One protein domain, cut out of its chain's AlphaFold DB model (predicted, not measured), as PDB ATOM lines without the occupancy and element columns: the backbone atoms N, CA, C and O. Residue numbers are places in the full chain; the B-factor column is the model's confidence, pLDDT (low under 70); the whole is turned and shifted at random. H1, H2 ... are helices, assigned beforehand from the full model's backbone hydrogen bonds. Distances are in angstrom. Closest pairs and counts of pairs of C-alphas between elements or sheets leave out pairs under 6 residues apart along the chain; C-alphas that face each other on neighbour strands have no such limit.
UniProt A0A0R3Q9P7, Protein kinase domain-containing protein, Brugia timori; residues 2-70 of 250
ATOM      1  N   TYR A   2      39.476  45.308  86.110       83.25
ATOM      2  CA  TYR A   2      39.023  46.224  85.042       83.25
ATOM      3  C   TYR A   2      37.525  46.550  85.146       83.25
ATOM      4  O   TYR A   2      37.172  47.705  85.355       83.25
ATOM      5  N   CYS A   3      36.641  45.544  85.144       79.50
ATOM      6  CA  CYS A   3      35.204  45.827  85.207       79.50
ATOM      7  C   CYS A   3      34.763  46.450  86.547       79.50
ATOM      8  O   CYS A   3      33.716  47.077  86.592       79.50
ATOM      9  N   MET A   4      35.568  46.355  87.617       71.56
ATOM     10  CA  MET A   4      35.234  46.972  88.909       71.56
ATOM     11  C   MET A   4      35.421  48.484  88.858       71.56
ATOM     12  O   MET A   4      34.679  49.215  89.500       71.56
ATOM     13  N   LEU A   5      36.427  48.941  88.111       73.75
ATOM     14  CA  LEU A   5      36.761  50.357  88.004       73.75
ATOM     15  C   LEU A   5      36.094  51.014  86.794       73.75
ATOM     16  O   LEU A   5      35.791  52.200  86.829       73.75
ATOM     17  N   VAL A   6      35.872  50.237  85.734       75.88
ATOM     18  CA  VAL A   6      35.378  50.731  84.445       75.88
ATOM     19  C   VAL A   6      33.893  50.411  84.227       75.88
ATOM     20  O   VAL A   6      33.225  51.100  83.464       75.88
ATOM     21  N   GLY A   7      33.349  49.386  84.890       68.25
ATOM     22  CA  GLY A   7      31.937  48.993  84.784       68.25
ATOM     23  C   GLY A   7      31.575  48.145  83.559       68.25
ATOM     24  O   GLY A   7      30.437  47.704  83.458       68.25
ATOM     25  N   LYS A   8      32.526  47.881  82.654       76.56
ATOM     26  CA  LYS A   8      32.357  47.020  81.469       76.56
ATOM     27  C   LYS A   8      33.511  46.018  81.327       76.56
ATOM     28  O   LYS A   8      34.571  46.257  81.915       76.56
ATOM     29  N   PRO A   9      33.350  44.906  80.592       84.81
ATOM     30  CA  PRO A   9      34.437  43.978  80.299       84.81
ATOM     31  C   PRO A   9      35.521  44.635  79.425       84.81
ATOM     32  O   PRO A   9      35.197  45.451  78.562       84.81
ATOM     33  N   PRO A  10      36.804  44.264  79.588       85.38
ATOM     34  CA  PRO A  10      37.891  44.819  78.777       85.38
ATOM     35  C   PRO A  10      37.787  44.454  77.288       85.38
ATOM     36  O   PRO A  10      38.150  45.264  76.441       85.38
ATOM     37  N   PHE A  11      37.255  43.272  76.964       91.69
ATOM     38  CA  PHE A  11      37.214  42.734  75.596       91.69
ATOM     39  C   PHE A  11      35.804  42.679  74.995       91.69
ATOM     40  O   PHE A  11      35.587  41.979  74.013       91.69
ATOM     41  N   GLU A  12      34.840  43.400  75.573       84.75
ATOM     42  CA  GLU A  12      33.452  43.405  75.096       84.75
ATOM     43  C   GLU A  12      33.359  43.814  73.611       84.75
ATOM     44  O   GLU A  12      34.021  44.760  73.154       84.75
ATOM     45  N   ALA A  13      32.556  43.077  72.845       85.75
ATOM     46  CA  ALA A  13      32.263  43.329  71.439       85.75
ATOM     47  C   ALA A  13      30.854  42.829  71.085       85.75
ATOM     48  O   ALA A  13      30.274  42.035  71.820       85.75
ATOM     49  N   ASP A  14      30.335  43.258  69.930       87.00
ATOM     50  CA  ASP A  14      28.971  42.918  69.486       87.00
ATOM     51  C   ASP A  14      28.769  41.419  69.224       87.00
ATOM     52  O   ASP A  14      27.643  40.933  69.246       87.00
ATOM     53  N   THR A  15      29.852  40.693  68.923       83.69
ATOM     54  CA  THR A  15      29.813  39.248  68.679       83.69
ATOM     55  C   THR A  15      30.893  38.525  69.469       83.69
ATOM     56  O   THR A  15      31.923  39.096  69.860       83.69
ATOM     57  N   LEU A  16      30.660  37.236  69.698       82.75
ATOM     58  CA  LEU A  16      31.563  36.390  70.461       82.75
ATOM     59  C   LEU A  16      32.894  36.178  69.722       82.75
ATOM     60  O   LEU A  16      33.959  36.227  70.332       82.75
ATOM     61  N   GLU A  17      32.860  36.046  68.398       86.12
ATOM     62  CA  GLU A  17      34.053  35.895  67.558       86.12
ATOM     63  C   GLU A  17      34.954  37.127  67.673       86.12
ATOM     64  O   GLU A  17      36.158  37.000  67.897       86.12
ATOM     65  N   LYS A  18      34.371  38.333  67.602       82.75
ATOM     66  CA  LYS A  18      35.109  39.589  67.802       82.75
ATOM     67  C   LYS A  18      35.712  39.672  69.205       82.75
ATOM     68  O   LYS A  18      36.829  40.162  69.357       82.75
ATOM     69  N   THR A  19      34.998  39.177  70.216       85.25
ATOM     70  CA  THR A  19      35.494  39.113  71.599       85.25
ATOM     71  C   THR A  19      36.728  38.212  71.697       85.25
ATOM     72  O   THR A  19      37.740  38.623  72.263       85.25
ATOM     73  N   TYR A  20      36.705  37.021  71.088       86.69
ATOM     74  CA  TYR A  20      37.870  36.128  71.063       86.69
ATOM     75  C   TYR A  20      39.055  36.720  70.303       86.69
ATOM     76  O   TYR A  20      40.186  36.607  70.775       86.69
ATOM     77  N   VAL A  21      38.810  37.394  69.176       90.81
ATOM     78  CA  VAL A  21      39.864  38.102  68.435       90.81
ATOM     79  C   VAL A  21      40.526  39.154  69.323       90.81
ATOM     80  O   VAL A  21      41.752  39.181  69.396       90.81
ATOM     81  N   LYS A  22      39.741  39.951  70.062       88.94
ATOM     82  CA  LYS A  22      40.270  40.936  71.017       88.94
ATOM     83  C   LYS A  22      41.071  40.301  72.152       88.94
ATOM     84  O   LYS A  22      42.107  40.831  72.534       88.94
ATOM     85  N   ILE A  23      40.621  39.165  72.689       88.44
ATOM     86  CA  ILE A  23      41.362  38.433  73.728       88.44
ATOM     87  C   ILE A  23      42.697  37.925  73.174       88.44
ATOM     88  O   ILE A  23      43.715  38.060  73.844       88.44
ATOM     89  N   ALA A  24      42.704  37.369  71.961       85.19
ATOM     90  CA  ALA A  24      43.907  36.834  71.328       85.19
ATOM     91  C   ALA A  24      44.917  37.930  70.954       85.19
ATOM     92  O   ALA A  24      46.122  37.717  71.069       85.19
ATOM     93  N   SER A  25      44.438  39.106  70.535       92.31
ATOM     94  CA  SER A  25      45.279  40.262  70.209       92.31
ATOM     95  C   SER A  25      45.612  41.148  71.412       92.31
ATOM     96  O   SER A  25      46.449  42.040  71.291       92.31
ATOM     97  N   GLY A  26      44.987  40.917  72.571       90.06
ATOM     98  CA  GLY A  26      45.153  41.755  73.761       90.06
ATOM     99  C   GLY A  26      44.567  43.156  73.585       90.06
ATOM    100  O   GLY A  26      44.994  44.089  74.261       90.06
ATOM    101  N   ASP A  27      43.601  43.306  72.679       90.19
ATOM    102  CA  ASP A  27      43.012  44.585  72.295       90.19
ATOM    103  C   ASP A  27      41.917  45.018  73.280       90.19
ATOM    104  O   ASP A  27      40.736  44.671  73.158       90.19
ATOM    105  N   TYR A  28      42.334  45.787  74.283       93.00
ATOM    106  CA  TYR A  28      41.455  46.532  75.176       93.00
ATOM    107  C   TYR A  28      42.003  47.947  75.385       93.00
ATOM    108  O   TYR A  28      43.196  48.211  75.250       93.00
ATOM    109  N   SER A  29      41.127  48.875  75.766       91.06
ATOM    110  CA  SER A  29      41.509  50.257  76.064       91.06
ATOM    111  C   SER A  29      40.792  50.782  77.302       91.06
ATOM    112  O   SER A  29      39.713  50.309  77.671       91.06
ATOM    113  N   PHE A  30      41.393  51.762  77.976       88.81
ATOM    114  CA  PHE A  30      40.750  52.476  79.077       88.81
ATOM    115  C   PHE A  30      39.884  53.615  78.519       88.81
ATOM    116  O   PHE A  30      40.340  54.352  77.642       88.81
ATOM    117  N   PRO A  31      38.630  53.783  78.979       80.19
ATOM    118  CA  PRO A  31      37.799  54.883  78.514       80.19
ATOM    119  C   PRO A  31      38.304  56.223  79.052       80.19
ATOM    120  O   PRO A  31      38.830  56.315  80.158       80.19
ATOM    121  N   LEU A  32      38.055  57.296  78.299       74.12
ATOM    122  CA  LEU A  32      38.422  58.660  78.705       74.12
ATOM    123  C   LEU A  32      37.692  59.117  79.981       74.12
ATOM    124  O   LEU A  32      38.176  60.003  80.686       74.12
ATOM    125  N   LYS A  33      36.511  58.543  80.260       69.50
ATOM    126  CA  LYS A  33      35.672  58.841  81.428       69.50
ATOM    127  C   LYS A  33      34.912  57.579  81.886       69.50
ATOM    128  O   LYS A  33      34.339  56.911  81.025       69.50
ATOM    129  N   PRO A  34      34.837  57.287  83.199       66.69
ATOM    130  CA  PRO A  34      35.610  57.911  84.276       66.69
ATOM    131  C   PRO A  34      37.098  57.556  84.155       66.69
ATOM    132  O   PRO A  34      37.448  56.414  83.866       66.69
ATOM    133  N   LYS A  35      37.976  58.544  84.368       75.56
ATOM    134  CA  LYS A  35      39.422  58.312  84.361       75.56
ATOM    135  C   LYS A  35      39.795  57.573  85.641       75.56
ATOM    136  O   LYS A  35      39.539  58.071  86.737       75.56
ATOM    137  N   ILE A  36      40.372  56.387  85.500       81.94
ATOM    138  CA  ILE A  36      40.867  55.612  86.635       81.94
ATOM    139  C   ILE A  36      42.292  56.069  86.979       81.94
ATOM    140  O   ILE A  36      42.944  56.766  86.200       81.94
ATOM    141  N   CYS A  37      42.771  55.771  88.188       82.69
ATOM    142  CA  CYS A  37      44.103  56.220  88.581       82.69
ATOM    143  C   CYS A  37      45.194  55.475  87.793       82.69
ATOM    144  O   CYS A  37      45.046  54.297  87.470       82.69
ATOM    145  N   ILE A  38      46.328  56.139  87.552       82.94
ATOM    146  CA  ILE A  38      47.448  55.579  86.772       82.94
ATOM    147  C   ILE A  38      47.971  54.256  87.347       82.94
ATOM    148  O   ILE A  38      48.358  53.359  86.609       82.94
ATOM    149  N   TYR A  39      47.925  54.098  88.675       85.69
ATOM    150  CA  TYR A  39      48.347  52.868  89.340       85.69
ATOM    151  C   TYR A  39      47.381  51.708  89.078       85.69
ATOM    152  O   TYR A  39      47.802  50.553  89.068       85.69
ATOM    153  N   ALA A  40      46.093  52.003  88.880       83.56
ATOM    154  CA  ALA A  40      45.105  51.007  88.500       83.56
ATOM    155  C   ALA A  40      45.289  50.568  87.050       83.56
ATOM    156  O   ALA A  40      45.225  49.372  86.782       83.56
ATOM    157  N   GLU A  41      45.528  51.521  86.141       87.88
ATOM    158  CA  GLU A  41      45.835  51.230  84.735       87.88
ATOM    159  C   GLU A  41      47.062  50.323  84.642       87.88
ATOM    160  O   GLU A  41      46.970  49.234  84.089       87.88
ATOM    161  N   ASP A  42      48.158  50.706  85.300       89.56
ATOM    162  CA  ASP A  42      49.406  49.936  85.334       89.56
ATOM    163  C   ASP A  42      49.207  48.513  85.890       89.56
ATOM    164  O   ASP A  42      49.662  47.530  85.299       89.56
ATOM    165  N   LEU A  43      48.457  48.372  86.991       87.19
ATOM    166  CA  LEU A  43      48.133  47.060  87.555       87.19
ATOM    167  C   LEU A  43      47.335  46.206  86.566       87.19
ATOM    168  O   LEU A  43      47.661  45.041  86.344       87.19
ATOM    169  N   ILE A  44      46.278  46.772  85.985       89.12
ATOM    170  CA  ILE A  44      45.422  46.072  85.029       89.12
ATOM    171  C   ILE A  44      46.228  45.651  83.801       89.12
ATOM    172  O   ILE A  44      46.092  44.509  83.366       89.12
ATOM    173  N   SER A  45      47.095  46.519  83.284       90.94
ATOM    174  CA  SER A  45      47.906  46.217  82.109       90.94
ATOM    175  C   SER A  45      48.876  45.074  82.328       90.94
ATOM    176  O   SER A  45      49.009  44.223  81.457       90.94
ATOM    177  N   LYS A  46      49.461  44.975  83.520       86.50
ATOM    178  CA  LYS A  46      50.321  43.846  83.891       86.50
ATOM    179  C   LYS A  46      49.549  42.550  84.191       86.50
ATOM    180  O   LYS A  46      50.137  41.466  84.174       86.50
ATOM    181  N   LEU A  47      48.253  42.637  84.505       87.75
ATOM    182  CA  LEU A  47      47.375  41.476  84.715       87.75
ATOM    183  C   LEU A  47      46.796  40.928  83.408       87.75
ATOM    184  O   LEU A  47      46.618  39.718  83.289       87.75
ATOM    185  N   LEU A  48      46.507  41.805  82.445       89.88
ATOM    186  CA  LEU A  48      45.948  41.462  81.134       89.88
ATOM    187  C   LEU A  48      47.031  41.236  80.063       89.88
ATOM    188  O   LEU A  48      46.746  41.308  78.871       89.88
ATOM    189  N   THR A  49      48.265  40.931  80.474       86.50
ATOM    190  CA  THR A  49      49.350  40.547  79.563       86.50
ATOM    191  C   THR A  49      49.032  39.221  78.863       86.50
ATOM    192  O   THR A  49      48.686  38.226  79.518       86.50
ATOM    193  N   LEU A  50      49.186  39.208  77.533       82.75
ATOM    194  CA  LEU A  50      48.985  38.028  76.682       82.75
ATOM    195  C   LEU A  50      49.947  36.898  77.034       82.75
ATOM    196  O   LEU A  50      49.514  35.773  77.272       82.75
ATOM    197  N   ASP A  51      51.239  37.221  77.118       81.75
ATOM    198  CA  ASP A  51      52.254  36.266  77.537       81.75
ATOM    199  C   ASP A  51      52.035  35.856  78.999       81.75
ATOM    200  O   ASP A  51      52.061  36.682  79.916       81.75
ATOM    201  N   ALA A  52      51.824  34.559  79.212       80.31
ATOM    202  CA  ALA A  52      51.592  33.991  80.531       80.31
ATOM    203  C   ALA A  52      52.823  34.117  81.441       80.31
ATOM    204  O   ALA A  52      52.661  34.256  82.654       80.31
ATOM    205  N   MET A  53      54.038  34.098  80.878       78.69
ATOM    206  CA  MET A  53      55.278  34.185  81.657       78.69
ATOM    207  C   MET A  53      55.579  35.620  82.103       78.69
ATOM    208  O   MET A  53      56.023  35.828  83.233       78.69
ATOM    209  N   GLY A  54      55.287  36.603  81.249       77.69
ATOM    210  CA  GLY A  54      55.361  38.033  81.553       77.69
ATOM    211  C   GLY A  54      54.177  38.583  82.357       77.69
ATOM    212  O   GLY A  54      54.228  39.723  82.826       77.69
ATOM    213  N   ARG A  55      53.106  37.802  82.543       88.19
ATOM    214  CA  ARG A  55      51.941  38.202  83.342       88.19
ATOM    215  C   ARG A  55      52.304  38.325  84.820       88.19
ATOM    216  O   ARG A  55      52.956  37.455  85.401       88.19
ATOM    217  N   MET A  56      51.826  39.391  85.465       83.12
ATOM    218  CA  MET A  56      52.066  39.596  86.893       83.12
ATOM    219  C   MET A  56      51.514  38.432  87.723       83.12
ATOM    220  O   MET A  56      50.331  38.097  87.656       83.12
ATOM    221  N   LYS A  57      52.377  37.850  88.560       80.06
ATOM    222  CA  LYS A  57      52.003  36.780  89.490       80.06
ATOM    223  C   LYS A  57      51.203  37.325  90.665       80.06
ATOM    224  O   LYS A  57      51.458  38.424  91.152       80.06
ATOM    225  N   VAL A  58      50.312  36.493  91.200       75.44
ATOM    226  CA  VAL A  58      49.426  36.836  92.326       75.44
ATOM    227  C   VAL A  58      50.186  37.355  93.552       75.44
ATOM    228  O   VAL A  58      49.727  38.280  94.217       75.44
ATOM    229  N   THR A  59      51.369  36.807  93.835       76.44
ATOM    230  CA  THR A  59      52.217  37.247  94.953       76.44
ATOM    231  C   THR A  59      52.660  38.705  94.819       76.44
ATOM    232  O   THR A  59      52.685  39.421  95.816       76.44
ATOM    233  N   ALA A  60      52.930  39.165  93.594       74.56
ATOM    234  CA  ALA A  60      53.348  40.533  93.293       74.56
ATOM    235  C   ALA A  60      52.175  41.526  93.218       74.56
ATOM    236  O   ALA A  60      52.381  42.732  93.321       74.56
ATOM    237  N   ILE A  61      50.933  41.042  93.088       78.81
ATOM    238  CA  ILE A  61      49.742  41.905  93.061       78.81
ATOM    239  C   ILE A  61      49.625  42.682  94.371       78.81
ATOM    240  O   ILE A  61      49.380  43.882  94.350       78.81
ATOM    241  N   LYS A  62      49.821  42.020  95.518       73.50
ATOM    242  CA  LYS A  62      49.634  42.637  96.844       73.50
ATOM    243  C   LYS A  62      50.627  43.764  97.132       73.50
ATOM    244  O   LYS A  62      50.293  44.677  97.879       73.50
ATOM    245  N   SER A  63      51.823  43.697  96.551       77.25
ATOM    246  CA  SER A  63      52.872  44.708  96.700       77.25
ATOM    247  C   SER A  63      52.806  45.807  95.636       77.25
ATOM    248  O   SER A  63      53.658  46.695  95.624       77.25
ATOM    249  N   HIS A  64      51.816  45.778  94.738       82.00
ATOM    250  CA  HIS A  64      51.683  46.788  93.698       82.00
ATOM    251  C   HIS A  64      51.394  48.179  94.297       82.00
ATOM    252  O   HIS A  64      50.575  48.274  95.215       82.00
ATOM    253  N   PRO A  65      51.947  49.280  93.742       84.69
ATOM    254  CA  PRO A  65      51.679  50.648  94.209       84.69
ATOM    255  C   PRO A  65      50.193  51.018  94.295       84.69
ATOM    256  O   PRO A  65      49.804  51.814  95.143       84.69
ATOM    257  N   TYR A  66      49.351  50.379  93.472       83.25
ATOM    258  CA  TYR A  66      47.887  50.499  93.544       83.25
ATOM    259  C   TYR A  66      47.323  50.151  94.933       83.25
ATOM    260  O   TYR A  66      46.356  50.761  95.377       83.25
ATOM    261  N   PHE A  67      47.937  49.188  95.624       78.50
ATOM    262  CA  PHE A  67      47.567  48.783  96.981       78.50
ATOM    263  C   PHE A  67      48.508  49.344  98.061       78.50
ATOM    264  O   PHE A  67      48.138  49.340  99.235       78.50
ATOM    265  N   GLY A  68      49.705  49.804  97.675       61.56
ATOM    266  CA  GLY A  68      50.798  50.181  98.579       61.56
ATOM    267  C   GLY A  68      50.897  51.660  98.968       61.56
ATOM    268  O   GLY A  68      51.550  51.957  99.959       61.56
ATOM    269  N   ASN A  69      50.242  52.591  98.264       49.44
ATOM    270  CA  ASN A  69      50.302  54.020  98.606       49.44
ATOM    271  C   ASN A  69      49.057  54.475  99.378       49.44
ATOM    272  O   ASN A  69      48.065  54.891  98.782       49.44
ATOM    273  N   ARG A  70      49.110  54.425 100.716       50.69
ATOM    274  CA  ARG A  70      48.127  55.108 101.581       50.69
ATOM    275  C   ARG A  70      48.553  56.516 102.016       50.69
ATOM    276  O   ARG A  70      47.726  57.215 102.592       50.69
TER     277      ARG A  70
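What this domain is: This is residues 2 to 70 of the 250 residues of the protein "Protein kinase domain-containing protein" of Brugia timori (UniProt A0A0R3Q9P7). A flat, thinly joined set of five short helices is strung together by loops, with H3 near the middle, H5 packed on it, and H1 near it on another side. H2 lies off toward one end of the longest axis, away from the other four helices, and the loop residues 7 to 15 and 26 to 37 join it to H1 and H3; H4 and H5 lie toward the other end. The printed part has 69 residues with five named helices, in the order H1, H2, H3, H4, H5, and no named strand; the class is all helix, with 33 of the 69 residues, under half, in named elements. The whole is only just compact, close to loose, with a radius of gyration of the C-alphas of 13.1 A, and the C-alphas span 40 by 31 by 14 A.

How they stand to each other: H3, residues 38 to 47, is one of the two longest helices, and its centre is the nearest to the mean of the C-alphas, at 6.2 A. H5, residues 65 to 68, touches H3, with 4 pairs of C-alphas within 8 A; the closest are those of Tyr 39 and Tyr 66, 4.8 A apart. H4, residues 58 to 61, is close to H3 but not clearly touching it; their closest C-alphas, those of Leu 43 and Ile 61, are 7.7 A apart. H1, residues 2 to 6, is likewise close to H3 but not clearly touching; the closest C-alphas are those of Tyr 2 and Ile 44, 6.4 A apart, and the centres are 11.2 A apart. H4 and H5 are apart, but only just, with their closest C-alphas 8.2 A from each other. H1 is apart from H4 and from H5. H2, residues 16 to 25, is apart from H1, H3, H4 and H5, and its centre lies 15.0 A from the mean of the C-alphas. In H1, H2 and H3 every pair of O i and N i+4 is within hydrogen-bond range. H4 and H5, with 4 residues each, are too short for such a pair, and in each the one pair of O i and N i+3 is within range.

Where its parts are: H3 runs 14.3 A from C-alpha 38 at (47.448, 55.579, 86.772) to C-alpha 47. H2, also of 10 residues, measures 14.3 A from its first to its last C-alpha and begins with Leu 16, whose C-alpha is at (31.563, 36.390, 70.461). H1 begins at C-alpha 2, at (39.023, 46.224, 85.042), and reaches 5.8 A to Val 6. H4 is 5.1 A long, from Val 58 to Ile 61. H5 is 4.5 A long, from Pro 65 to Gly 68, whose C-alpha is at (50.798, 50.181, 98.579).

The domain as a whole: The two C-alphas farthest apart are those of Glu 17 and Arg 70, 41.5 A from each other, while the first and last printed C-alphas, those of Tyr 2 and Arg 70, are 20.9 A apart. The printed part runs from residue 2 to residue 70 and has no cut. The link from H2 to H3, residues 26 to 37, is long, and its C-alphas lie 8 to 16 A from the mean of the C-alphas. The links from H1 to H2 and from H3 to H4 are short, with 9 and 10 residues, and the link from H4 to H5, with 3 residues, is tight. The mean pLDDT of the printed part is 81.6, and six printed residues are under 70, where confidence is low: residue 7, residues 33 to 34 and residues 68 to 70.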